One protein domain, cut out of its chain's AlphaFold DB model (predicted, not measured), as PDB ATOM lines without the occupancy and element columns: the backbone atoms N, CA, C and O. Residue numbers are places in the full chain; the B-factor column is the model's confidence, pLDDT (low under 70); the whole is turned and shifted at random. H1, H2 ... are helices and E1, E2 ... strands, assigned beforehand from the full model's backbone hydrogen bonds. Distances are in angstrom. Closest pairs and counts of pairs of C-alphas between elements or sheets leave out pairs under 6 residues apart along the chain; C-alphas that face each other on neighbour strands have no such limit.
ATOM      1  N   ASN A   2     -21.632  -4.107  24.409       64.06
ATOM      2  CA  ASN A   2     -20.610  -3.537  23.523       64.06
ATOM      3  C   ASN A   2     -21.020  -3.722  22.051       64.06
ATOM      4  O   ASN A   2     -20.445  -4.554  21.357       64.06
ATOM      5  N   THR A   3     -22.075  -3.031  21.607       67.12
ATOM      6  CA  THR A   3     -22.545  -3.082  20.212       67.12
ATOM      7  C   THR A   3     -21.452  -2.560  19.280       67.12
ATOM      8  O   THR A   3     -20.866  -1.512  19.540       67.12
ATOM      9  N   MET A   4     -21.150  -3.315  18.222       80.31
ATOM     10  CA  MET A   4     -20.056  -3.002  17.292       80.31
ATOM     11  C   MET A   4     -20.555  -2.359  15.997       80.31
ATOM     12  O   MET A   4     -19.813  -1.615  15.360       80.31
ATOM     13  N   TYR A   5     -21.795  -2.652  15.605       88.00
ATOM     14  CA  TYR A   5     -22.498  -2.016  14.495       88.00
ATOM     15  C   TYR A   5     -23.996  -1.999  14.807       88.00
ATOM     16  O   TYR A   5     -24.547  -3.013  15.245       88.00
ATOM     17  N   ARG A   6     -24.642  -0.859  14.571       91.81
ATOM     18  CA  ARG A   6     -26.092  -0.694  14.658       91.81
ATOM     19  C   ARG A   6     -26.551   0.233  13.544       91.81
ATOM     20  O   ARG A   6     -26.094   1.371  13.483       91.81
ATOM     21  N   SER A   7     -27.456  -0.270  12.719       93.75
ATOM     22  CA  SER A   7     -28.176   0.460  11.680       93.75
ATOM     23  C   SER A   7     -29.668   0.350  11.974       93.75
ATOM     24  O   SER A   7     -30.149  -0.756  12.208       93.75
ATOM     25  N   ILE A   8     -30.366   1.483  12.022       94.75
ATOM     26  CA  ILE A   8     -31.821   1.569  12.193       94.75
ATOM     27  C   ILE A   8     -32.320   2.520  11.115       94.75
ATOM     28  O   ILE A   8     -31.985   3.701  11.157       94.75
ATOM     29  N   LEU A   9     -33.091   1.994  10.170       95.50
ATOM     30  CA  LEU A   9     -33.573   2.708   8.996       95.50
ATOM     31  C   LEU A   9     -35.093   2.608   8.914       95.50
ATOM     32  O   LEU A   9     -35.679   1.587   9.280       95.50
ATOM     33  N   ASN A  10     -35.711   3.661   8.407       95.50
ATOM     34  CA  ASN A  10     -37.098   3.681   7.986       95.50
ATOM     35  C   ASN A  10     -37.209   3.200   6.540       95.50
ATOM     36  O   ASN A  10     -36.304   3.427   5.743       95.50
ATOM     37  N   VAL A  11     -38.316   2.549   6.205       95.56
ATOM     38  CA  VAL A  11     -38.609   2.069   4.850       95.56
ATOM     39  C   VAL A  11     -40.025   2.497   4.489       95.56
ATOM     40  O   VAL A  11     -40.903   2.493   5.354       95.56
ATOM     41  N   ASP A  12     -40.243   2.919   3.248       90.00
ATOM     42  CA  ASP A  12     -41.573   3.343   2.811       90.00
ATOM     43  C   ASP A  12     -42.606   2.198   2.919       90.00
ATOM     44  O   ASP A  12     -42.256   1.031   2.735       90.00
ATOM     45  N   PRO A  13     -43.878   2.508   3.246       85.19
ATOM     46  CA  PRO A  13     -44.920   1.506   3.513       85.19
ATOM     47  C   PRO A  13     -45.241   0.597   2.321       85.19
ATOM     48  O   PRO A  13     -45.692  -0.529   2.513       85.19
ATOM     49  N   ASP A  14     -45.026   1.088   1.100       86.12
ATOM     50  CA  ASP A  14     -45.356   0.368  -0.133       86.12
ATOM     51  C   ASP A  14     -44.282  -0.663  -0.534       86.12
ATOM     52  O   ASP A  14     -44.478  -1.441  -1.471       86.12
ATOM     53  N   GLU A  15     -43.147  -0.685   0.167       90.12
ATOM     54  CA  GLU A  15     -42.042  -1.597  -0.116       90.12
ATOM     55  C   GLU A  15     -42.276  -2.986   0.514       90.12
ATOM     56  O   GLU A  15     -42.667  -3.084   1.681       90.12
ATOM     57  N   PRO A  16     -41.969  -4.094  -0.193       92.00
ATOM     58  CA  PRO A  16     -42.067  -5.455   0.340       92.00
ATOM     59  C   PRO A  16     -40.886  -5.764   1.278       92.00
ATOM     60  O   PRO A  16     -40.023  -6.600   0.982       92.00
ATOM     61  N   LEU A  17     -40.816  -5.046   2.400       95.62
ATOM     62  CA  LEU A  17     -39.666  -4.992   3.296       95.62
ATOM     63  C   LEU A  17     -39.237  -6.373   3.797       95.62
ATOM     64  O   LEU A  17     -38.072  -6.745   3.642       95.62
ATOM     65  N   ILE A  18     -40.141  -7.142   4.406       96.12
ATOM     66  CA  ILE A  18     -39.778  -8.416   5.042       96.12
ATOM     67  C   ILE A  18     -39.267  -9.410   4.005       96.12
ATOM     68  O   ILE A  18     -38.245 -10.062   4.228       96.12
ATOM     69  N   ASP A  19     -39.961  -9.524   2.878       94.88
ATOM     70  CA  ASP A  19     -39.621 -10.509   1.854       94.88
ATOM     71  C   ASP A  19     -38.304 -10.127   1.157       94.88
ATOM     72  O   ASP A  19     -37.424 -10.971   0.980       94.88
ATOM     73  N   THR A  20     -38.076  -8.831   0.915       95.25
ATOM     74  CA  THR A  20     -36.797  -8.322   0.391       95.25
ATOM     75  C   THR A  20     -35.642  -8.602   1.352       95.25
ATOM     76  O   THR A  20     -34.587  -9.100   0.949       95.25
ATOM     77  N   VAL A  21     -35.825  -8.327   2.648       95.56
ATOM     78  CA  VAL A  21     -34.809  -8.596   3.677       95.56
ATOM     79  C   VAL A  21     -34.473 -10.084   3.723       95.56
ATOM     80  O   VAL A  21     -33.294 -10.453   3.745       95.56
ATOM     81  N   ALA A  22     -35.489 -10.946   3.721       94.56
ATOM     82  CA  ALA A  22     -35.307 -12.384   3.832       94.56
ATOM     83  C   ALA A  22     -34.595 -12.981   2.599       94.56
ATOM     84  O   ALA A  22     -33.735 -13.860   2.757       94.56
ATOM     85  N   GLU A  23     -34.848 -12.437   1.404       94.06
ATOM     86  CA  GLU A  23     -34.161 -12.794   0.160       94.06
ATOM     87  C   GLU A  23     -32.684 -12.354   0.158       94.06
ATOM     88  O   GLU A  23     -31.781 -13.144  -0.141       94.06
ATOM     89  N   HIS A  24     -32.391 -11.102   0.535       93.56
ATOM     90  CA  HIS A  24     -31.008 -10.609   0.613       93.56
ATOM     91  C   HIS A  24     -30.202 -11.356   1.680       93.56
ATOM     92  O   HIS A  24     -29.033 -11.690   1.450       93.56
ATOM     93  N   LEU A  25     -30.827 -11.695   2.813       92.06
ATOM     94  CA  LEU A  25     -30.229 -12.566   3.822       92.06
ATOM     95  C   LEU A  25     -29.953 -13.962   3.269       92.06
ATOM     96  O   LEU A  25     -28.852 -14.466   3.488       92.06
ATOM     97  N   HIS A  26     -30.893 -14.558   2.523       90.88
ATOM     98  CA  HIS A  26     -30.702 -15.857   1.871       90.88
ATOM     99  C   HIS A  26     -29.448 -15.863   0.993       90.88
ATOM    100  O   HIS A  26     -28.566 -16.713   1.138       90.88
ATOM    101  N   ARG A  27     -29.336 -14.865   0.108       89.69
ATOM    102  CA  ARG A  27     -28.190 -14.720  -0.795       89.69
ATOM    103  C   ARG A  27     -26.892 -14.548  -0.013       89.69
ATOM    104  O   ARG A  27     -25.889 -15.180  -0.336       89.69
ATOM    105  N   TRP A  28     -26.905 -13.744   1.045       89.25
ATOM    106  CA  TRP A  28     -25.723 -13.501   1.869       89.25
ATOM    107  C   TRP A  28     -25.255 -14.720   2.666       89.25
ATOM    108  O   TRP A  28     -24.054 -14.968   2.746       89.25
ATOM    109  N   ILE A  29     -26.158 -15.506   3.255       86.75
ATOM    110  CA  ILE A  29     -25.753 -16.726   3.970       86.75
ATOM    111  C   ILE A  29     -25.262 -17.807   3.000       86.75
ATOM    112  O   ILE A  29     -24.321 -18.535   3.330       86.75
ATOM    113  N   ALA A  30     -25.813 -17.853   1.782       86.12
ATOM    114  CA  ALA A  30     -25.370 -18.769   0.739       86.12
ATOM    115  C   ALA A  30     -23.923 -18.492   0.293       86.12
ATOM    116  O   ALA A  30     -23.162 -19.440   0.099       86.12
ATOM    117  N   THR A  31     -23.475 -17.225   0.232       84.06
ATOM    118  CA  THR A  31     -22.051 -16.914  -0.047       84.06
ATOM    119  C   THR A  31     -21.103 -17.408   1.046       84.06
ATOM    120  O   THR A  31     -19.910 -17.583   0.804       84.06
ATOM    121  N   LYS A  32     -21.634 -17.690   2.243       80.38
ATOM    122  CA  LYS A  32     -20.909 -18.293   3.367       80.38
ATOM    123  C   LYS A  32     -21.032 -19.820   3.403       80.38
ATOM    124  O   LYS A  32     -20.697 -20.429   4.417       80.38
ATOM    125  N   SER A  33     -21.533 -20.438   2.331       78.56
ATOM    126  CA  SER A  33     -21.789 -21.882   2.226       78.56
ATOM    127  C   SER A  33     -22.756 -22.421   3.290       78.56
ATOM    128  O   SER A  33     -22.743 -23.615   3.606       78.56
ATOM    129  N   VAL A  34     -23.610 -21.553   3.843       79.81
ATOM    130  CA  VAL A  34     -24.665 -21.915   4.794       79.81
ATOM    131  C   VAL A  34     -25.981 -22.034   4.033       79.81
ATOM    132  O   VAL A  34     -26.456 -21.067   3.449       79.81
ATOM    133  N   HIS A  35     -26.579 -23.225   4.064       80.31
ATOM    134  CA  HIS A  35     -27.789 -23.556   3.309       80.31
ATOM    135  C   HIS A  35     -28.962 -23.763   4.271       80.31
ATOM    136  O   HIS A  35     -29.412 -24.885   4.494       80.31
ATOM    137  N   VAL A  36     -29.405 -22.670   4.889       81.88
ATOM    138  CA  VAL A  36     -30.544 -22.641   5.815       81.88
ATOM    139  C   VAL A  36     -31.662 -21.808   5.191       81.88
ATOM    140  O   VAL A  36     -31.360 -20.775   4.585       81.88
ATOM    141  N   PRO A  37     -32.939 -22.213   5.316       81.25
ATOM    142  CA  PRO A  37     -34.051 -21.340   4.966       81.25
ATOM    143  C   PRO A  37     -33.961 -20.031   5.764       81.25
ATOM    144  O   PRO A  37     -34.024 -20.047   6.988       81.25
ATOM    145  N   SER A  38     -33.788 -18.894   5.092       81.12
ATOM    146  CA  SER A  38     -33.736 -17.582   5.759       81.12
ATOM    147  C   SER A  38     -35.123 -17.066   6.142       81.12
ATOM    148  O   SER A  38     -35.224 -16.173   6.975       81.12
ATOM    149  N   GLU A  39     -36.176 -17.619   5.535       85.56
ATOM    150  CA  GLU A  39     -37.544 -17.113   5.656       85.56
ATOM    151  C   GLU A  39     -38.438 -17.963   6.554       85.56
ATOM    152  O   GLU A  39     -39.416 -17.448   7.100       85.56
ATOM    153  N   ALA A  40     -38.140 -19.259   6.664       88.50
ATOM    154  CA  ALA A  40     -38.977 -20.199   7.390       88.50
ATOM    155  C   ALA A  40     -38.712 -20.058   8.896       88.50
ATOM    156  O   ALA A  40     -37.555 -20.143   9.306       88.50
ATOM    157  N   PRO A  41     -39.748 -19.840   9.727       91.62
ATOM    158  CA  PRO A  41     -39.563 -19.759  11.167       91.62
ATOM    159  C   PRO A  41     -39.006 -21.063  11.742       91.62
ATOM    160  O   PRO A  41     -39.459 -22.152  11.384       91.62
ATOM    161  N   GLY A  42     -38.054 -20.950  12.663       90.69
ATOM    162  CA  GLY A  42     -37.436 -22.101  13.310       90.69
ATOM    163  C   GLY A  42     -36.032 -21.824  13.832       90.69
ATOM    164  O   GLY A  42     -35.458 -20.754  13.617       90.69
ATOM    165  N   ARG A  43     -35.470 -22.824  14.520       90.25
ATOM    166  CA  ARG A  43     -34.079 -22.823  14.982       90.25
ATOM    167  C   ARG A  43     -33.273 -23.805  14.150       90.25
ATOM    168  O   ARG A  43     -33.614 -24.979  14.036       90.25
ATOM    169  N   TYR A  44     -32.176 -23.331  13.594       89.38
ATOM    170  CA  TYR A  44     -31.327 -24.056  12.668       89.38
ATOM    171  C   TYR A  44     -29.935 -24.194  13.265       89.38
ATOM    172  O   TYR A  44     -29.186 -23.221  13.363       89.38
ATOM    173  N   LEU A  45     -29.591 -25.412  13.677       86.12
ATOM    174  CA  LEU A  45     -28.295 -25.712  14.272       86.12
ATOM    175  C   LEU A  45     -27.315 -26.129  13.169       86.12
ATOM    176  O   LEU A  45     -27.482 -27.181  12.547       86.12
ATOM    177  N   LEU A  46     -26.296 -25.300  12.938       84.00
ATOM    178  CA  LEU A  46     -25.220 -25.545  11.966       84.00
ATOM    179  C   LEU A  46     -24.058 -26.319  12.596       84.00
ATOM    180  O   LEU A  46     -23.402 -27.145  11.960       84.00
ATOM    181  N   SER A  47     -23.797 -26.024  13.866       77.75
ATOM    182  CA  SER A  47     -22.871 -26.733  14.746       77.75
ATOM    183  C   SER A  47     -23.334 -26.528  16.194       77.75
ATOM    184  O   SER A  47     -24.180 -25.667  16.415       77.75
ATOM    185  N   PRO A  48     -22.798 -27.253  17.195       73.00
ATOM    186  CA  PRO A  48     -23.218 -27.105  18.594       73.00
ATOM    187  C   PRO A  48     -23.185 -25.674  19.151       73.00
ATOM    188  O   PRO A  48     -23.834 -25.413  20.157       73.00
ATOM    189  N   GLU A  49     -22.441 -24.765  18.517       73.69
ATOM    190  CA  GLU A  49     -22.289 -23.380  18.959       73.69
ATOM    191  C   GLU A  49     -22.624 -22.345  17.859       73.69
ATOM    192  O   GLU A  49     -22.509 -21.149  18.103       73.69
ATOM    193  N   ASP A  50     -23.030 -22.782  16.654       82.94
ATOM    194  CA  ASP A  50     -23.462 -21.910  15.543       82.94
ATOM    195  C   ASP A  50     -24.933 -22.184  15.236       82.94
ATOM    196  O   ASP A  50     -25.290 -23.269  14.757       82.94
ATOM    197  N   MET A  51     -25.777 -21.203  15.538       87.56
ATOM    198  CA  MET A  51     -27.226 -21.320  15.474       87.56
ATOM    199  C   MET A  51     -27.826 -20.116  14.765       87.56
ATOM    200  O   MET A  51     -27.428 -18.978  15.000       87.56
ATOM    201  N   ILE A  52     -28.813 -20.381  13.913       91.25
ATOM    202  CA  ILE A  52     -29.662 -19.365  13.299       91.25
ATOM    203  C   ILE A  52     -31.085 -19.555  13.822       91.25
ATOM    204  O   ILE A  52     -31.643 -20.640  13.700       91.25
ATOM    205  N   THR A  53     -31.683 -18.500  14.351       92.50
ATOM    206  CA  THR A  53     -33.097 -18.423  14.713       92.50
ATOM    207  C   THR A  53     -33.796 -17.494  13.731       92.50
ATOM    208  O   THR A  53     -33.333 -16.381  13.474       92.50
ATOM    209  N   VAL A  54     -34.907 -17.959  13.169       94.94
ATOM    210  CA  VAL A  54     -35.780 -17.170  12.301       94.94
ATOM    211  C   VAL A  54     -37.147 -17.082  12.958       94.94
ATOM    212  O   VAL A  54     -37.749 -18.106  13.285       94.94
ATOM    213  N   LEU A  55     -37.644 -15.864  13.135       95.19
ATOM    214  CA  LEU A  55     -38.974 -15.573  13.648       95.19
ATOM    215  C   LEU A  55     -39.786 -14.796  12.617       95.19
ATOM    216  O   LEU A  55     -39.271 -13.907  11.938       95.19
ATOM    217  N   ARG A  56     -41.080 -15.106  12.565       95.06
ATOM    218  CA  ARG A  56     -42.108 -14.278  11.939       95.06
ATOM    219  C   ARG A  56     -43.264 -14.174  12.921       95.06
ATOM    220  O   ARG A  56     -43.849 -15.191  13.273       95.06
ATOM    221  N   GLU A  57     -43.561 -12.962  13.357       94.31
ATOM    222  CA  GLU A  57     -44.566 -12.669  14.375       94.31
ATOM    223  C   GLU A  57     -45.517 -11.580  13.872       94.31
ATOM    224  O   GLU A  57     -45.213 -10.842  12.928       94.31
ATOM    225  N   ASN A  58     -46.676 -11.478  14.517       94.06
ATOM    226  CA  ASN A  58     -47.525 -10.300  14.418       94.06
ATOM    227  C   ASN A  58     -47.559  -9.629  15.793       94.06
ATOM    228  O   ASN A  58     -47.999 -10.248  16.761       94.06
ATOM    229  N   VAL A  59     -47.055  -8.400  15.877       92.81
ATOM    230  CA  VAL A  59     -46.972  -7.631  17.124       92.81
ATOM    231  C   VAL A  59     -47.764  -6.350  16.916       92.81
ATOM    232  O   VAL A  59     -47.421  -5.546  16.052       92.81
ATOM    233  N   ASP A  60     -48.855  -6.189  17.662       89.44
ATOM    234  CA  ASP A  60     -49.739  -5.017  17.596       89.44
ATOM    235  C   ASP A  60     -50.165  -4.632  16.170       89.44
ATOM    236  O   ASP A  60     -50.081  -3.473  15.757       89.44
ATOM    237  N   GLY A  61     -50.595  -5.634  15.393       90.31
ATOM    238  CA  GLY A  61     -51.080  -5.466  14.020       90.31
ATOM    239  C   GLY A  61     -49.981  -5.396  12.959       90.31
ATOM    240  O   GLY A  61     -50.288  -5.415  11.769       90.31
ATOM    241  N   LYS A  62     -48.710  -5.378  13.363       93.81
ATOM    242  CA  LYS A  62     -47.565  -5.214  12.467       93.81
ATOM    243  C   LYS A  62     -46.897  -6.542  12.201       93.81
ATOM    244  O   LYS A  62     -46.770  -7.383  13.094       93.81
ATOM    245  N   ARG A  63     -46.460  -6.743  10.961       95.62
ATOM    246  CA  ARG A  63     -45.712  -7.948  10.597       95.62
ATOM    247  C   ARG A  63     -44.266  -7.733  10.998       95.62
ATOM    248  O   ARG A  63     -43.667  -6.717  10.660       95.62
ATOM    249  N   VAL A  64     -43.708  -8.700  11.710       96.56
ATOM    250  CA  VAL A  64     -42.346  -8.616  12.220       96.56
ATOM    251  C   VAL A  64     -41.575  -9.851  11.796       96.56
ATOM    252  O   VAL A  64     -42.045 -10.978  11.944       96.56
ATOM    253  N   PHE A  65     -40.377  -9.640  11.275       97.06
ATOM    254  CA  PHE A  65     -39.424 -10.679  10.923       97.06
ATOM    255  C   PHE A  65     -38.131 -10.455  11.695       97.06
ATOM    256  O   PHE A  65     -37.608  -9.340  11.721       97.06
ATOM    257  N   ARG A  66     -37.589 -11.517  12.292       96.81
ATOM    258  CA  ARG A  66     -36.262 -11.487  12.908       96.81
ATOM    259  C   ARG A  66     -35.425 -12.655  12.435       96.81
ATOM    260  O   ARG A  66     -35.825 -13.807  12.543       96.81
ATOM    261  N   TRP A  67     -34.227 -12.332  11.969       95.56
ATOM    262  CA  TRP A  67     -33.160 -13.281  11.719       95.56
ATOM    263  C   TRP A  67     -32.043 -13.022  12.726       95.56
ATOM    264  O   TRP A  67     -31.492 -11.924  12.784       95.56
ATOM    265  N   HIS A  68     -31.713 -14.025  13.527       93.25
ATOM    266  CA  HIS A  68     -30.716 -13.934  14.582       93.25
ATOM    267  C   HIS A  68     -29.722 -15.085  14.421       93.25
ATOM    268  O   HIS A  68     -30.111 -16.246  14.424       93.25
ATOM    269  N   ARG A  69     -28.430 -14.781  14.266       90.00
ATOM    270  CA  ARG A  69     -27.365 -15.789  14.249       90.00
ATOM    271  C   ARG A  69     -26.386 -15.591  15.387       90.00
ATOM    272  O   ARG A  69     -25.754 -14.538  15.474       90.00
ATOM    273  N   GLU A  70     -26.176 -16.648  16.154       86.00
ATOM    274  CA  GLU A  70     -25.129 -16.758  17.164       86.00
ATOM    275  C   GLU A  70     -23.991 -17.628  16.623       86.00
ATOM    276  O   GLU A  70     -24.230 -18.723  16.121       86.00
ATOM    277  N   ARG A  71     -22.750 -17.135  16.702       75.88
ATOM    278  CA  ARG A  71     -21.530 -17.882  16.352       75.88
ATOM    279  C   ARG A  71     -20.568 -17.906  17.544       75.88
ATOM    280  O   ARG A  71     -20.455 -16.881  18.225       75.88
ATOM    281  N   PRO A  72     -19.826 -19.004  17.782       64.88
ATOM    282  CA  PRO A  72     -18.847 -19.049  18.861       64.88
ATOM    283  C   PRO A  72     -17.606 -18.243  18.511       64.88
ATOM    284  O   PRO A  72     -17.324 -18.007  17.345       64.88
ATOM    285  N   PHE A  73     -16.822 -17.886  19.524       54.97
ATOM    286  CA  PHE A  73     -15.508 -17.274  19.354       54.97
ATOM    287  C   PHE A  73     -14.436 -18.328  18.999       54.97
ATOM    288  O   PHE A  73     -14.029 -19.128  19.838       54.97
ATOM    289  N   ASP A  74     -13.916 -18.281  17.777       54.66
ATOM    290  CA  ASP A  74     -12.699 -18.939  17.304       54.66
ATOM    291  C   ASP A  74     -11.542 -17.929  17.338       54.66
ATOM    292  O   ASP A  74     -11.621 -16.809  16.842       54.66
ATOM    293  N   ARG A  75     -10.414 -18.344  17.913       49.84
ATOM    294  CA  ARG A  75      -9.194 -17.531  18.021       49.84
ATOM    295  C   ARG A  75      -8.529 -17.270  16.667       49.84
ATOM    296  O   ARG A  75      -7.614 -16.451  16.620       49.84
ATOM    297  N   ARG A  76      -8.921 -17.995  15.615       50.97
ATOM    298  CA  ARG A  76      -8.377 -17.869  14.254       50.97
ATOM    299  C   ARG A  76      -9.193 -16.945  13.350       50.97
ATOM    300  O   ARG A  76      -8.665 -16.538  12.322       50.97
ATOM    301  N   ASP A  77     -10.423 -16.610  13.739       51.66
ATOM    302  CA  ASP A  77     -11.327 -15.742  12.984       51.66
ATOM    303  C   ASP A  77     -11.976 -14.716  13.938       51.66
ATOM    304  O   ASP A  77     -12.947 -15.021  14.625       51.66
ATOM    305  N   PRO A  78     -11.424 -13.498  14.061       50.22
ATOM    306  CA  PRO A  78     -11.941 -12.490  14.984       50.22
ATOM    307  C   PRO A  78     -13.306 -11.888  14.578       50.22
ATOM    308  O   PRO A  78     -13.828 -11.066  15.330       50.22
ATOM    309  N   GLU A  79     -13.923 -12.290  13.455       50.72
ATOM    310  CA  GLU A  79     -15.219 -11.769  12.967       50.72
ATOM    311  C   GLU A  79     -16.463 -12.399  13.634       50.72
ATOM    312  O   GLU A  79     -17.592 -12.327  13.124       50.72
ATOM    313  N   LEU A  80     -16.282 -13.060  14.776       59.94
ATOM    314  CA  LEU A  80     -17.319 -13.879  15.395       59.94
ATOM    315  C   LEU A  80     -18.194 -13.039  16.318       59.94
ATOM    316  O   LEU A  80     -17.807 -12.651  17.419       59.94
ATOM    317  N   MET A  81     -19.379 -12.739  15.797       74.12
ATOM    318  CA  MET A  81     -20.358 -11.825  16.360       74.12
ATOM    319  C   MET A  81     -21.755 -12.418  16.224       74.12
ATOM    320  O   MET A  81     -22.066 -13.074  15.223       74.12
ATOM    321  N   THR A  82     -22.607 -12.108  17.192       84.44
ATOM    322  CA  THR A  82     -24.048 -12.220  17.040       84.44
ATOM    323  C   THR A  82     -24.512 -11.184  16.024       84.44
ATOM    324  O   THR A  82     -24.177 -10.002  16.142       84.44
ATOM    325  N   THR A  83     -25.250 -11.627  15.009       89.44
ATOM    326  CA  THR A  83     -25.881 -10.743  14.021       89.44
ATOM    327  C   THR A  83     -27.388 -10.883  14.130       89.44
ATOM    328  O   THR A  83     -27.905 -11.986  13.976       89.44
ATOM    329  N   THR A  84     -28.075  -9.768  14.354       93.50
ATOM    330  CA  THR A  84     -29.534  -9.701  14.428       93.50
ATOM    331  C   THR A  84     -30.030  -8.734  13.366       93.50
ATOM    332  O   THR A  84     -29.529  -7.614  13.261       93.50
ATOM    333  N   VAL A  85     -31.006  -9.167  12.581       95.81
ATOM    334  CA  VAL A  85     -31.706  -8.352  11.591       95.81
ATOM    335  C   VAL A  85     -33.184  -8.434  11.910       95.81
ATOM    336  O   VAL A  85     -33.743  -9.525  11.943       95.81
ATOM    337  N   THR A  86     -33.794  -7.290  12.182       96.75
ATOM    338  CA  THR A  86     -35.223  -7.158  12.454       96.75
ATOM    339  C   THR A  86     -35.835  -6.287  11.371       96.75
ATOM    340  O   THR A  86     -35.322  -5.207  11.092       96.75
ATOM    341  N   ALA A  87     -36.914  -6.762  10.767       97.12
ATOM    342  CA  ALA A  87     -37.714  -6.028   9.804       97.12
ATOM    343  C   ALA A  87     -39.148  -5.933  10.330       97.12
ATOM    344  O   ALA A  87     -39.713  -6.936  10.768       97.12
ATOM    345  N   VAL A  88     -39.714  -4.733  10.314       96.62
ATOM    346  CA  VAL A  88     -41.066  -4.436  10.799       96.62
ATOM    347  C   VAL A  88     -41.819  -3.748   9.675       96.62
ATOM    348  O   VAL A  88     -41.444  -2.654   9.270       96.62
ATOM    349  N   GLU A  89     -42.878  -4.377   9.188       95.88
ATOM    350  CA  GLU A  89     -43.836  -3.748   8.281       95.88
ATOM    351  C   GLU A  89     -44.984  -3.178   9.103       95.88
ATOM    352  O   GLU A  89     -45.687  -3.913   9.809       95.88
ATOM    353  N   ASP A  90     -45.156  -1.865   9.000       92.44
ATOM    354  CA  ASP A  90     -46.233  -1.129   9.643       92.44
ATOM    355  C   ASP A  90     -47.270  -0.723   8.586       92.44
ATOM    356  O   ASP A  90     -46.938   0.063   7.702       92.44
ATOM    357  N   PRO A  91     -48.509  -1.248   8.620       87.94
ATOM    358  CA  PRO A  91     -49.531  -0.863   7.649       87.94
ATOM    359  C   PRO A  91     -49.986   0.597   7.802       87.94
ATOM    360  O   PRO A  91     -50.550   1.150   6.861       87.94
ATOM    361  N   ASP A  92     -49.749   1.216   8.963       88.56
ATOM    362  CA  ASP A  92     -50.199   2.574   9.278       88.56
ATOM    363  C   ASP A  92     -49.085   3.627   9.101       88.56
ATOM    364  O   ASP A  92     -49.308   4.818   9.339       88.56
ATOM    365  N   GLY A  93     -47.874   3.227   8.694       89.69
ATOM    366  CA  GLY A  93     -46.724   4.125   8.637       89.69
ATOM    367  C   GLY A  93     -45.488   3.529   7.970       89.69
ATOM    368  O   GLY A  93     -45.552   2.551   7.241       89.69
ATOM    369  N   ARG A  94     -44.325   4.145   8.200       92.75
ATOM    370  CA  ARG A  94     -43.057   3.635   7.658       92.75
ATOM    371  C   ARG A  94     -42.642   2.351   8.368       92.75
ATOM    372  O   ARG A  94     -42.658   2.281   9.599       92.75
ATOM    373  N   GLY A  95     -42.187   1.378   7.585       94.75
ATOM    374  CA  GLY A  95     -41.529   0.188   8.097       94.75
ATOM    375  C   GLY A  95     -40.177   0.506   8.735       94.75
ATOM    376  O   GLY A  95     -39.629   1.604   8.593       94.75
ATOM    377  N   TRP A  96     -39.626  -0.480   9.437       95.81
ATOM    378  CA  TRP A  96     -38.337  -0.370  10.111       95.81
ATOM    379  C   TRP A  96     -37.427  -1.531   9.777       95.81
ATOM    380  O   TRP A  96     -37.805  -2.697   9.859       95.81
ATOM    381  N   LEU A  97     -36.179  -1.194   9.494       96.19
ATOM    382  CA  LEU A  97     -35.099  -2.126   9.266       96.19
ATOM    383  C   LEU A  97     -34.012  -1.876  10.305       96.19
ATOM    384  O   LEU A  97     -33.374  -0.825  10.327       96.19
ATOM    385  N   TRP A  98     -33.770  -2.866  11.153       95.81
ATOM    386  CA  TRP A  98     -32.786  -2.786  12.220       95.81
ATOM    387  C   TRP A  98     -31.773  -3.918  12.105       95.81
ATOM    388  O   TRP A  98     -32.096  -5.090  12.278       95.81
ATOM    389  N   THR A  99     -30.518  -3.561  11.845       94.69
ATOM    390  CA  THR A  99     -29.384  -4.488  11.831       94.69
ATOM    391  C   THR A  99     -28.453  -4.197  13.000       94.69
ATOM    392  O   THR A  99     -27.969  -3.075  13.157       94.69
ATOM    393  N   GLN A 100     -28.148  -5.217  13.798       91.94
ATOM    394  CA  GLN A 100     -27.214  -5.134  14.912       91.94
ATOM    395  C   GLN A 100     -26.162  -6.239  14.830       91.94
ATOM    396  O   GLN A 100     -26.467  -7.403  14.576       91.94
ATOM    397  N   VAL A 101     -24.909  -5.868  15.091       87.69
ATOM    398  CA  VAL A 101     -23.790  -6.799  15.246       87.69
ATOM    399  C   VAL A 101     -23.133  -6.552  16.597       87.69
ATOM    400  O   VAL A 101     -22.738  -5.426  16.924       87.69
ATOM    401  N   GLN A 102     -23.016  -7.606  17.395       83.50
ATOM    402  CA  GLN A 102     -22.503  -7.540  18.760       83.50
ATOM    403  C   GLN A 102     -21.607  -8.743  19.075       83.50
ATOM    404  O   GLN A 102     -21.797  -9.809  18.492       83.50
ATOM    405  N   PRO A 103     -20.634  -8.612  19.989       74.12
ATOM    406  CA  PRO A 103     -19.880  -9.761  20.463       74.12
ATOM    407  C   PRO A 103     -20.824 -10.782  21.115       74.12
ATOM    408  O   PRO A 103     -21.828 -10.380  21.710       74.12
ATOM    409  N   PRO A 104     -20.509 -12.085  21.026       66.25
ATOM    410  CA  PRO A 104     -21.354 -13.130  21.584       66.25
ATOM    411  C   PRO A 104     -21.535 -12.948  23.097       66.25
ATOM    412  O   PRO A 104     -20.582 -12.701  23.841       66.25
ATOM    413  N   SER A 105     -22.776 -13.109  23.548       59.81
ATOM    414  CA  SER A 105     -23.237 -12.968  24.938       59.81
ATOM    415  C   SER A 105     -22.554 -13.942  25.910       59.81
ATOM    416  O   SER A 105     -22.400 -13.635  27.091       59.81
ATOM    417  N   SER A 106     -22.073 -15.087  25.417       54.47
ATOM    418  CA  SER A 106     -21.449 -16.155  26.211       54.47
ATOM    419  C   SER A 106     -19.995 -15.892  26.636       54.47
ATOM    420  O   SER A 106     -19.434 -16.678  27.401       54.47
ATOM    421  N   HIS A 107     -19.359 -14.804  26.183       48.88
ATOM    422  CA  HIS A 107     -17.930 -14.573  26.412       48.88
ATOM    423  C   HIS A 107     -17.636 -13.202  27.048       48.88
ATOM    424  O   HIS A 107     -17.719 -12.158  26.412       48.88
ATOM    425  N   SER A 108     -17.166 -13.204  28.307       43.09
ATOM    426  CA  SER A 108     -16.770 -11.990  29.057       43.09
ATOM    427  C   SER A 108     -15.459 -11.343  28.583       43.09
ATOM    428  O   SER A 108     -15.016 -10.329  29.131       43.09
ATOM    429  N   ARG A 109     -14.797 -11.929  27.581       44.56
ATOM    430  CA  ARG A 109     -13.554 -11.398  27.021       44.56
ATOM    431  C   ARG A 109     -13.880 -10.542  25.810       44.56
ATOM    432  O   ARG A 109     -14.089 -11.063  24.723       44.56
ATOM    433  N   THR A 110     -13.815  -9.225  25.992       46.56
ATOM    434  CA  THR A 110     -13.664  -8.285  24.876       46.56
ATOM    435  C   THR A 110     -12.520  -8.772  23.976       46.56
ATOM    436  O   THR A 110     -11.426  -9.020  24.513       46.56
ATOM    437  N   PRO A 111     -12.727  -8.927  22.657       46.47
ATOM    438  CA  PRO A 111     -11.646  -9.249  21.735       46.47
ATOM    439  C   PRO A 111     -10.469  -8.294  21.978       46.47
ATOM    440  O   PRO A 111     -10.636  -7.074  21.996       46.47
ATOM    441  N   ARG A 112      -9.282  -8.839  22.272       41.09
ATOM    442  CA  ARG A 112      -8.060  -8.033  22.380       41.09
ATOM    443  C   ARG A 112      -7.455  -7.928  20.984       41.09
ATOM    444  O   ARG A 112      -6.920  -8.919  20.504       41.09
ATOM    445  N   GLY A 113      -7.490  -6.729  20.404       44.41
ATOM    446  CA  GLY A 113      -6.767  -6.384  19.177       44.41
ATOM    447  C   GLY A 113      -7.663  -6.138  17.957       44.41
ATOM    448  O   GLY A 113      -8.452  -6.998  17.603       44.41
ATOM    449  N   LYS A 114      -7.460  -4.947  17.365       44.38
ATOM    450  CA  LYS A 114      -7.871  -4.376  16.059       44.38
ATOM    451  C   LYS A 114      -9.308  -4.594  15.543       44.38
ATOM    452  O   LYS A 114      -9.728  -5.708  15.277       44.38
ATOM    453  N   GLY A 115      -9.941  -3.466  15.203       53.94
ATOM    454  CA  GLY A 115     -11.030  -3.386  14.226       53.94
ATOM    455  C   GLY A 115     -12.414  -3.307  14.852       53.94
ATOM    456  O   GLY A 115     -12.851  -4.225  15.531       53.94
ATOM    457  N   PHE A 116     -13.129  -2.211  14.622       59.34
ATOM    458  CA  PHE A 116     -14.589  -2.252  14.680       59.34
ATOM    459  C   PHE A 116     -15.100  -3.190  13.565       59.34
ATOM    460  O   PHE A 116     -14.383  -3.443  12.598       59.34
ATOM    461  N   MET A 117     -16.321  -3.713  13.681       67.12
ATOM    462  CA  MET A 117     -16.853  -4.666  12.697       67.12
ATOM    463  C   MET A 117     -17.094  -4.014  11.330       67.12
ATOM    464  O   MET A 117     -17.748  -2.968  11.252       67.12
ATOM    465  N   CYS A 118     -16.632  -4.664  10.257       70.62
ATOM    466  CA  CYS A 118     -16.994  -4.323   8.879       70.62
ATOM    467  C   CYS A 118     -18.520  -4.340   8.704       70.62
ATOM    468  O   CYS A 118     -19.218  -5.125   9.353       70.62
ATOM    469  N   VAL A 119     -19.043  -3.479   7.828       81.44
ATOM    470  CA  VAL A 119     -20.480  -3.467   7.521       81.44
ATOM    471  C   VAL A 119     -20.880  -4.814   6.900       81.44
ATOM    472  O   VAL A 119     -20.219  -5.259   5.955       81.44
ATOM    473  N   PRO A 120     -21.940  -5.486   7.388       83.31
ATOM    474  CA  PRO A 120     -22.421  -6.707   6.756       83.31
ATOM    475  C   PRO A 120     -22.784  -6.450   5.289       83.31
ATOM    476  O   PRO A 120     -23.580  -5.566   4.981       83.31
ATOM    477  N   SER A 121     -22.214  -7.233   4.372       83.62
ATOM    478  CA  SER A 121     -22.326  -6.968   2.931       83.62
ATOM    479  C   SER A 121     -23.761  -6.983   2.391       83.62
ATOM    480  O   SER A 121     -24.028  -6.308   1.398       83.62
ATOM    481  N   PHE A 122     -24.685  -7.690   3.050       87.88
ATOM    482  CA  PHE A 122     -26.104  -7.697   2.674       87.88
ATOM    483  C   PHE A 122     -26.787  -6.337   2.892       87.88
ATOM    484  O   PHE A 122     -27.745  -6.029   2.193       87.88
ATOM    485  N   VAL A 123     -26.295  -5.506   3.825       90.75
ATOM    486  CA  VAL A 123     -26.874  -4.175   4.067       90.75
ATOM    487  C   VAL A 123     -26.738  -3.326   2.810       90.75
ATOM    488  O   VAL A 123     -27.709  -2.728   2.366       90.75
ATOM    489  N   ARG A 124     -25.563  -3.355   2.168       88.75
ATOM    490  CA  ARG A 124     -25.339  -2.633   0.911       88.75
ATOM    491  C   ARG A 124     -26.274  -3.103  -0.199       88.75
ATOM    492  O   ARG A 124     -26.834  -2.273  -0.901       88.75
ATOM    493  N   SER A 125     -26.420  -4.418  -0.378       88.06
ATOM    494  CA  SER A 125     -27.273  -4.946  -1.447       88.06
ATOM    495  C   SER A 125     -28.742  -4.610  -1.211       88.06
ATOM    496  O   SER A 125     -29.448  -4.300  -2.162       88.06
ATOM    497  N   MET A 126     -29.181  -4.623   0.046       90.44
ATOM    498  CA  MET A 126     -30.542  -4.282   0.443       90.44
ATOM    499  C   MET A 126     -30.877  -2.805   0.204       90.44
ATOM    500  O   MET A 126     -31.951  -2.520  -0.309       90.44
ATOM    501  N   LEU A 127     -29.951  -1.878   0.483       91.12
ATOM    502  CA  LEU A 127     -30.128  -0.453   0.152       91.12
ATOM    503  C   LEU A 127     -30.288  -0.194  -1.356       91.12
ATOM    504  O   LEU A 127     -30.792   0.848  -1.746       91.12
ATOM    505  N   GLY A 128     -29.859  -1.124  -2.214       88.00
ATOM    506  CA  GLY A 128     -30.105  -1.055  -3.656       88.00
ATOM    507  C   GLY A 128     -31.473  -1.593  -4.090       88.00
ATOM    508  O   GLY A 128     -31.768  -1.579  -5.282       88.00
ATOM    509  N   SER A 129     -32.279  -2.128  -3.169       91.19
ATOM    510  CA  SER A 129     -33.588  -2.737  -3.460       91.19
ATOM    511  C   SER A 129     -34.746  -2.132  -2.673       91.19
ATOM    512  O   SER A 129     -35.879  -2.482  -2.966       91.19
ATOM    513  N   LEU A 130     -34.473  -1.284  -1.681       92.94
ATOM    514  CA  LEU A 130     -35.478  -0.657  -0.826       92.94
ATOM    515  C   LEU A 130     -35.220   0.845  -0.739       92.94
ATOM    516  O   LEU A 130     -34.073   1.261  -0.546       92.94
ATOM    517  N   ALA A 131     -36.286   1.643  -0.797       93.25
ATOM    518  CA  ALA A 131     -36.244   3.045  -0.402       93.25
ATOM    519  C   ALA A 131     -36.080   3.166   1.126       93.25
ATOM    520  O   ALA A 131     -37.045   3.124   1.892       93.25
ATOM    521  N   CYS A 132     -34.828   3.284   1.569       94.75
ATOM    522  CA  CYS A 132     -34.469   3.418   2.977       94.75
ATOM    523  C   CYS A 132     -34.167   4.871   3.353       94.75
ATOM    524  O   CYS A 132     -33.527   5.606   2.600       94.75
ATOM    525  N   PHE A 133     -34.539   5.248   4.572       95.12
ATOM    526  CA  PHE A 133     -34.349   6.584   5.120       95.12
ATOM    527  C   PHE A 133     -33.792   6.524   6.541       95.12
ATOM    528  O   PHE A 133     -34.048   5.582   7.290       95.12
ATOM    529  N   ASP A 134     -33.060   7.556   6.932       94.00
ATOM    530  CA  ASP A 134     -32.767   7.868   8.325       94.00
ATOM    531  C   ASP A 134     -33.382   9.230   8.641       94.00
ATOM    532  O   ASP A 134     -32.936  10.257   8.130       94.00
ATOM    533  N   PRO A 275     -35.421   3.728  19.495       88.12
ATOM    534  CA  PRO A 275     -36.774   4.267  19.604       88.12
ATOM    535  C   PRO A 275     -37.636   3.401  20.537       88.12
ATOM    536  O   PRO A 275     -37.643   2.187  20.342       88.12
ATOM    537  N   PRO A 276     -38.387   3.977  21.497       87.94
ATOM    538  CA  PRO A 276     -39.143   3.199  22.489       87.94
ATOM    539  C   PRO A 276     -40.054   2.134  21.873       87.94
ATOM    540  O   PRO A 276     -40.095   0.999  22.327       87.94
ATOM    541  N   TYR A 277     -40.706   2.472  20.763       86.62
ATOM    542  CA  TYR A 277     -41.553   1.546  20.021       86.62
ATOM    543  C   TYR A 277     -40.788   0.323  19.457       86.62
ATOM    544  O   TYR A 277     -41.306  -0.790  19.444       86.62
ATOM    545  N   LEU A 278     -39.530   0.492  19.029       90.50
ATOM    546  CA  LEU A 278     -38.693  -0.637  18.600       90.50
ATOM    547  C   LEU A 278     -38.187  -1.470  19.783       90.50
ATOM    548  O   LEU A 278     -37.949  -2.661  19.605       90.50
ATOM    549  N   ASP A 279     -38.033  -0.867  20.963       91.50
ATOM    550  CA  ASP A 279     -37.665  -1.567  22.201       91.50
ATOM    551  C   ASP A 279     -38.785  -2.525  22.647       91.50
ATOM    552  O   ASP A 279     -38.527  -3.676  22.992       91.50
ATOM    553  N   GLU A 280     -40.049  -2.102  22.529       91.75
ATOM    554  CA  GLU A 280     -41.223  -2.950  22.792       91.75
ATOM    555  C   GLU A 280     -41.276  -4.169  21.855       91.75
ATOM    556  O   GLU A 280     -41.476  -5.302  22.304       91.75
ATOM    557  N   ILE A 281     -41.026  -3.964  20.554       93.75
ATOM    558  CA  ILE A 281     -40.917  -5.064  19.584       93.75
ATOM    559  C   ILE A 281     -39.731  -5.969  19.914       93.75
ATOM    560  O   ILE A 281     -39.853  -7.192  19.825       93.75
ATOM    561  N   ASP A 282     -38.579  -5.393  20.276       92.56
ATOM    562  CA  ASP A 282     -37.386  -6.163  20.628       92.56
ATOM    563  C   ASP A 282     -37.676  -7.117  21.781       92.56
ATOM    564  O   ASP A 282     -37.377  -8.309  21.687       92.56
ATOM    565  N   GLN A 283     -38.334  -6.610  22.823       92.19
ATOM    566  CA  GLN A 283     -38.720  -7.394  23.985       92.19
ATOM    567  C   GLN A 283     -39.710  -8.507  23.612       92.19
ATOM    568  O   GLN A 283     -39.509  -9.660  24.001       92.19
ATOM    569  N   ALA A 284     -40.731  -8.206  22.803       93.38
ATOM    570  CA  ALA A 284     -41.690  -9.207  22.332       93.38
ATOM    571  C   ALA A 284     -41.014 -10.330  21.521       93.38
ATOM    572  O   ALA A 284     -41.357 -11.510  21.667       93.38
ATOM    573  N   LEU A 285     -40.025  -9.977  20.695       93.38
ATOM    574  CA  LEU A 285     -39.238 -10.929  19.919       93.38
ATOM    575  C   LEU A 285     -38.276 -11.736  20.793       93.38
ATOM    576  O   LEU A 285     -38.168 -12.939  20.585       93.38
ATOM    577  N   MET A 286     -37.621 -11.138  21.790       91.44
ATOM    578  CA  MET A 286     -36.795 -11.878  22.758       91.44
ATOM    579  C   MET A 286     -37.618 -12.912  23.534       91.44
ATOM    580  O   MET A 286     -37.170 -14.045  23.748       91.44
ATOM    581  N   ASP A 287     -38.847 -12.560  23.910       92.19
ATOM    582  CA  ASP A 287     -39.771 -13.490  24.554       92.19
ATOM    583  C   ASP A 287     -40.185 -14.616  23.590       92.19
ATOM    584  O   ASP A 287     -40.293 -15.777  23.996       92.19
ATOM    585  N   ALA A 288     -40.402 -14.302  22.307       91.56
ATOM    586  CA  ALA A 288     -40.700 -15.289  21.269       91.56
ATOM    587  C   ALA A 288     -39.525 -16.242  21.008       91.56
ATOM    588  O   ALA A 288     -39.735 -17.458  20.961       91.56
ATOM    589  N   GLU A 289     -38.295 -15.723  20.926       89.94
ATOM    590  CA  GLU A 289     -37.075 -16.530  20.827       89.94
ATOM    591  C   GLU A 289     -36.996 -17.482  22.022       89.94
ATOM    592  O   GLU A 289     -36.940 -18.695  21.827       89.94
ATOM    593  N   SER A 290     -37.136 -16.966  23.247       88.50
ATOM    594  CA  SER A 290     -37.087 -17.757  24.487       88.50
ATOM    595  C   SER A 290     -38.134 -18.880  24.530       88.50
ATOM    596  O   SER A 290     -37.831 -20.005  24.939       88.50
ATOM    597  N   ARG A 291     -39.372 -18.622  24.077       89.31
ATOM    598  CA  ARG A 291     -40.416 -19.660  23.946       89.31
ATOM    599  C   ARG A 291     -40.034 -20.726  22.919       89.31
ATOM    600  O   ARG A 291     -40.255 -21.920  23.144       89.31
ATOM    601  N   MET A 292     -39.451 -20.311  21.796       85.81
ATOM    602  CA  MET A 292     -38.981 -21.228  20.762       85.81
ATOM    603  C   MET A 292     -37.827 -22.100  21.265       85.81
ATOM    604  O   MET A 292     -37.783 -23.286  20.934       85.81
ATOM    605  N   GLU A 293     -36.942 -21.557  22.105       80.88
ATOM    606  CA  GLU A 293     -35.834 -22.309  22.700       80.88
ATOM    607  C   GLU A 293     -36.293 -23.452  23.602       80.88
ATOM    608  O   GLU A 293     -35.686 -24.524  23.606       80.88
ATOM    609  N   GLN A 294     -37.386 -23.239  24.333       79.38
ATOM    610  CA  GLN A 294     -37.975 -24.237  25.229       79.38
ATOM    611  C   GLN A 294     -38.703 -25.360  24.471       79.38
ATOM    612  O   GLN A 294     -39.000 -26.411  25.044       79.38
ATOM    613  N   THR A 295     -38.967 -25.179  23.174       76.12
ATOM    614  CA  THR A 295     -39.703 -26.139  22.348       76.12
ATOM    615  C   THR A 295     -38.732 -27.050  21.585       76.12
ATOM    616  O   THR A 295     -38.233 -26.694  20.527       76.12
ATOM    617  N   VAL A 296     -38.494 -28.274  22.073       55.81
ATOM    618  CA  VAL A 296     -37.547 -29.248  21.468       55.81
ATOM    619  C   VAL A 296     -37.858 -29.584  19.993       55.81
ATOM    620  O   VAL A 296     -36.962 -29.958  19.241       55.81
ATOM    621  N   ALA A 297     -39.110 -29.427  19.552       57.72
ATOM    622  CA  ALA A 297     -39.546 -29.740  18.188       57.72
ATOM    623  C   ALA A 297     -39.123 -28.709  17.117       57.72
ATOM    624  O   ALA A 297     -39.304 -28.977  15.932       57.72
ATOM    625  N   SER A 298     -38.583 -27.546  17.503       60.53
ATOM    626  CA  SER A 298     -38.258 -26.436  16.587       60.53
ATOM    627  C   SER A 298     -36.799 -26.420  16.107       60.53
ATOM    628  O   SER A 298     -36.417 -25.523  15.354       60.53
ATOM    629  N   VAL A 299     -35.979 -27.387  16.543       70.31
ATOM    630  CA  VAL A 299     -34.553 -27.465  16.199       70.31
ATOM    631  C   VAL A 299     -34.347 -28.360  14.980       70.31
ATOM    632  O   VAL A 299     -34.496 -29.581  15.042       70.31
ATOM    633  N   HIS A 300     -33.930 -27.754  13.876       73.81
ATOM    634  CA  HIS A 300     -33.538 -28.444  12.656       73.81
ATOM    635  C   HIS A 300     -32.013 -28.571  12.586       73.81
ATOM    636  O   HIS A 300     -31.284 -27.578  12.615       73.81
ATOM    637  N   LEU A 301     -31.523 -29.807  12.478       71.44
ATOM    638  CA  LEU A 301     -30.099 -30.102  12.311       71.44
ATOM    639  C   LEU A 301     -29.714 -29.990  10.835       71.44
ATOM    640  O   LEU A 301     -30.246 -30.728  10.005       71.44
ATOM    641  N   PHE A 302     -28.754 -29.121  10.522       63.38
ATOM    642  CA  PHE A 302     -28.193 -29.004   9.179       63.38
ATOM    643  C   PHE A 302     -26.727 -29.450   9.186       63.38
ATOM    644  O   PHE A 302     -25.903 -28.839   9.869       63.38
ATOM    645  N   PRO A 303     -26.360 -30.511   8.443       49.78
ATOM    646  CA  PRO A 303     -24.964 -30.891   8.318       49.78
ATOM    647  C   PRO A 303     -24.219 -29.818   7.516       49.78
ATOM    648  O   PRO A 303     -24.538 -29.548   6.359       49.78
ATOM    649  N   THR A 304     -23.199 -29.208   8.118       49.59
ATOM    650  CA  THR A 304     -22.254 -28.377   7.367       49.59
ATOM    651  C   THR A 304     -21.401 -29.266   6.446       49.59
ATOM    652  O   THR A 304     -21.021 -30.370   6.849       49.59
TER     653      THR A 304
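AT A GLANCE: This is residues 2 to 134 and 275 to 304 of the 425 residues of an uncharacterized protein of Phytoactinopolyspora halotolerans (UniProt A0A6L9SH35). A twisted sheet of eight strands stands between two helices, with H1 along its strands on one face and the longer H3 slantwise over the other, three layers in all. The short H2 packs beside H1, and the short strands E7 and E8 make the sheet's two edges. The printed part has 163 residues with three named helices and eight named strands, in the order E1 H1 E2 E3 E4 E5 E6 H2 E7 H3 E8, class mixed. The mixed sheet runs E7 E1 E6 E5 E4 E3 E2 E8. The whole is compact, with a radius of gyration of the C-alphas of 15.6 A and spans of 46 by 39 by 30 A.

IN THESE COORDINATES: E1, residues 5 to 11, begins at C-alpha 5 (-22.498, -2.016, 14.495) and is 19.2 A long. H1, residues 17 to 31, measures 21.5 A. E2 is residues 42 to 47, E3 residues 50 to 59, 27.6 A, and E4 residues 62 to 70, 25.7 A. E5, residues 82 to 89, measures 23.2 A and E6, residues 95 to 102, 23.1 A. H2 is residues 121 to 127 and E7 residues 132 to 134. H3, residues 276 to 294, measures 27.6 A, from C-alpha 276 (-39.143, 3.199, 22.489). E8, residues 299 to 301, ends at C-alpha 301 (-30.099, -30.102, 12.311).

HOW THE PARTS SIT: E2 to E6 form a meander, each strand the antiparallel neighbour of the one before; N 44 and O 52 are 2.7 A apart, N 53 and O 68 2.7 A, N 65 and O 87 2.8 A, and N 86 and O 98 2.8 A, within hydrogen-bond range. E1 is antiparallel to E6, with N 9 and O 97 at 2.8 A, and to E7, with N 10 and O 133 at 2.8 A. E6, H2 and E7 form a split strand-helix-strand unit, two strands running the same way with E1 between them, its crossover right-handed. E8 is parallel to E2, with N 300 and O 43 at 2.8 A. H1 is on the sheet at a height of 9.4 A, over E5 and along the strands; the closest C-alphas of H1 and E5 are those of Ile 18 and Ala 87, 5.7 A. H3 is on the opposite face at a height of 8.9 A, at 59 degrees to E4 on the local plane, only just slantwise; the closest C-alphas of H3 and E3 are those of Ile 281 and Val 59, 7.0 A. H1 and H2 touch at a shallow tilt of 28 degrees, opposite ways, closest at the C-alphas of Trp 28 and Phe 122, 5.9 A. H2 only grazes the sheet, with residues 123 to 127. Every O i to N i+4 pair is within hydrogen-bond range in H1 and H3, and 2 of 3 in H2.

THE WHOLE: The two C-alphas farthest apart are those of Arg 76 and Asp 92, 46.8 A. Residues 135 to 274 are not printed; C-alphas 134 and 275 are 12.5 A apart across this cut. The links E4 to E5 and E6 to H2 are long. Mean pLDDT of the printed part is 82.4, and 31 residues are under 70: 2 to 3, 72 to 80, 104 to 117, 296 to 298 and 302 to 304.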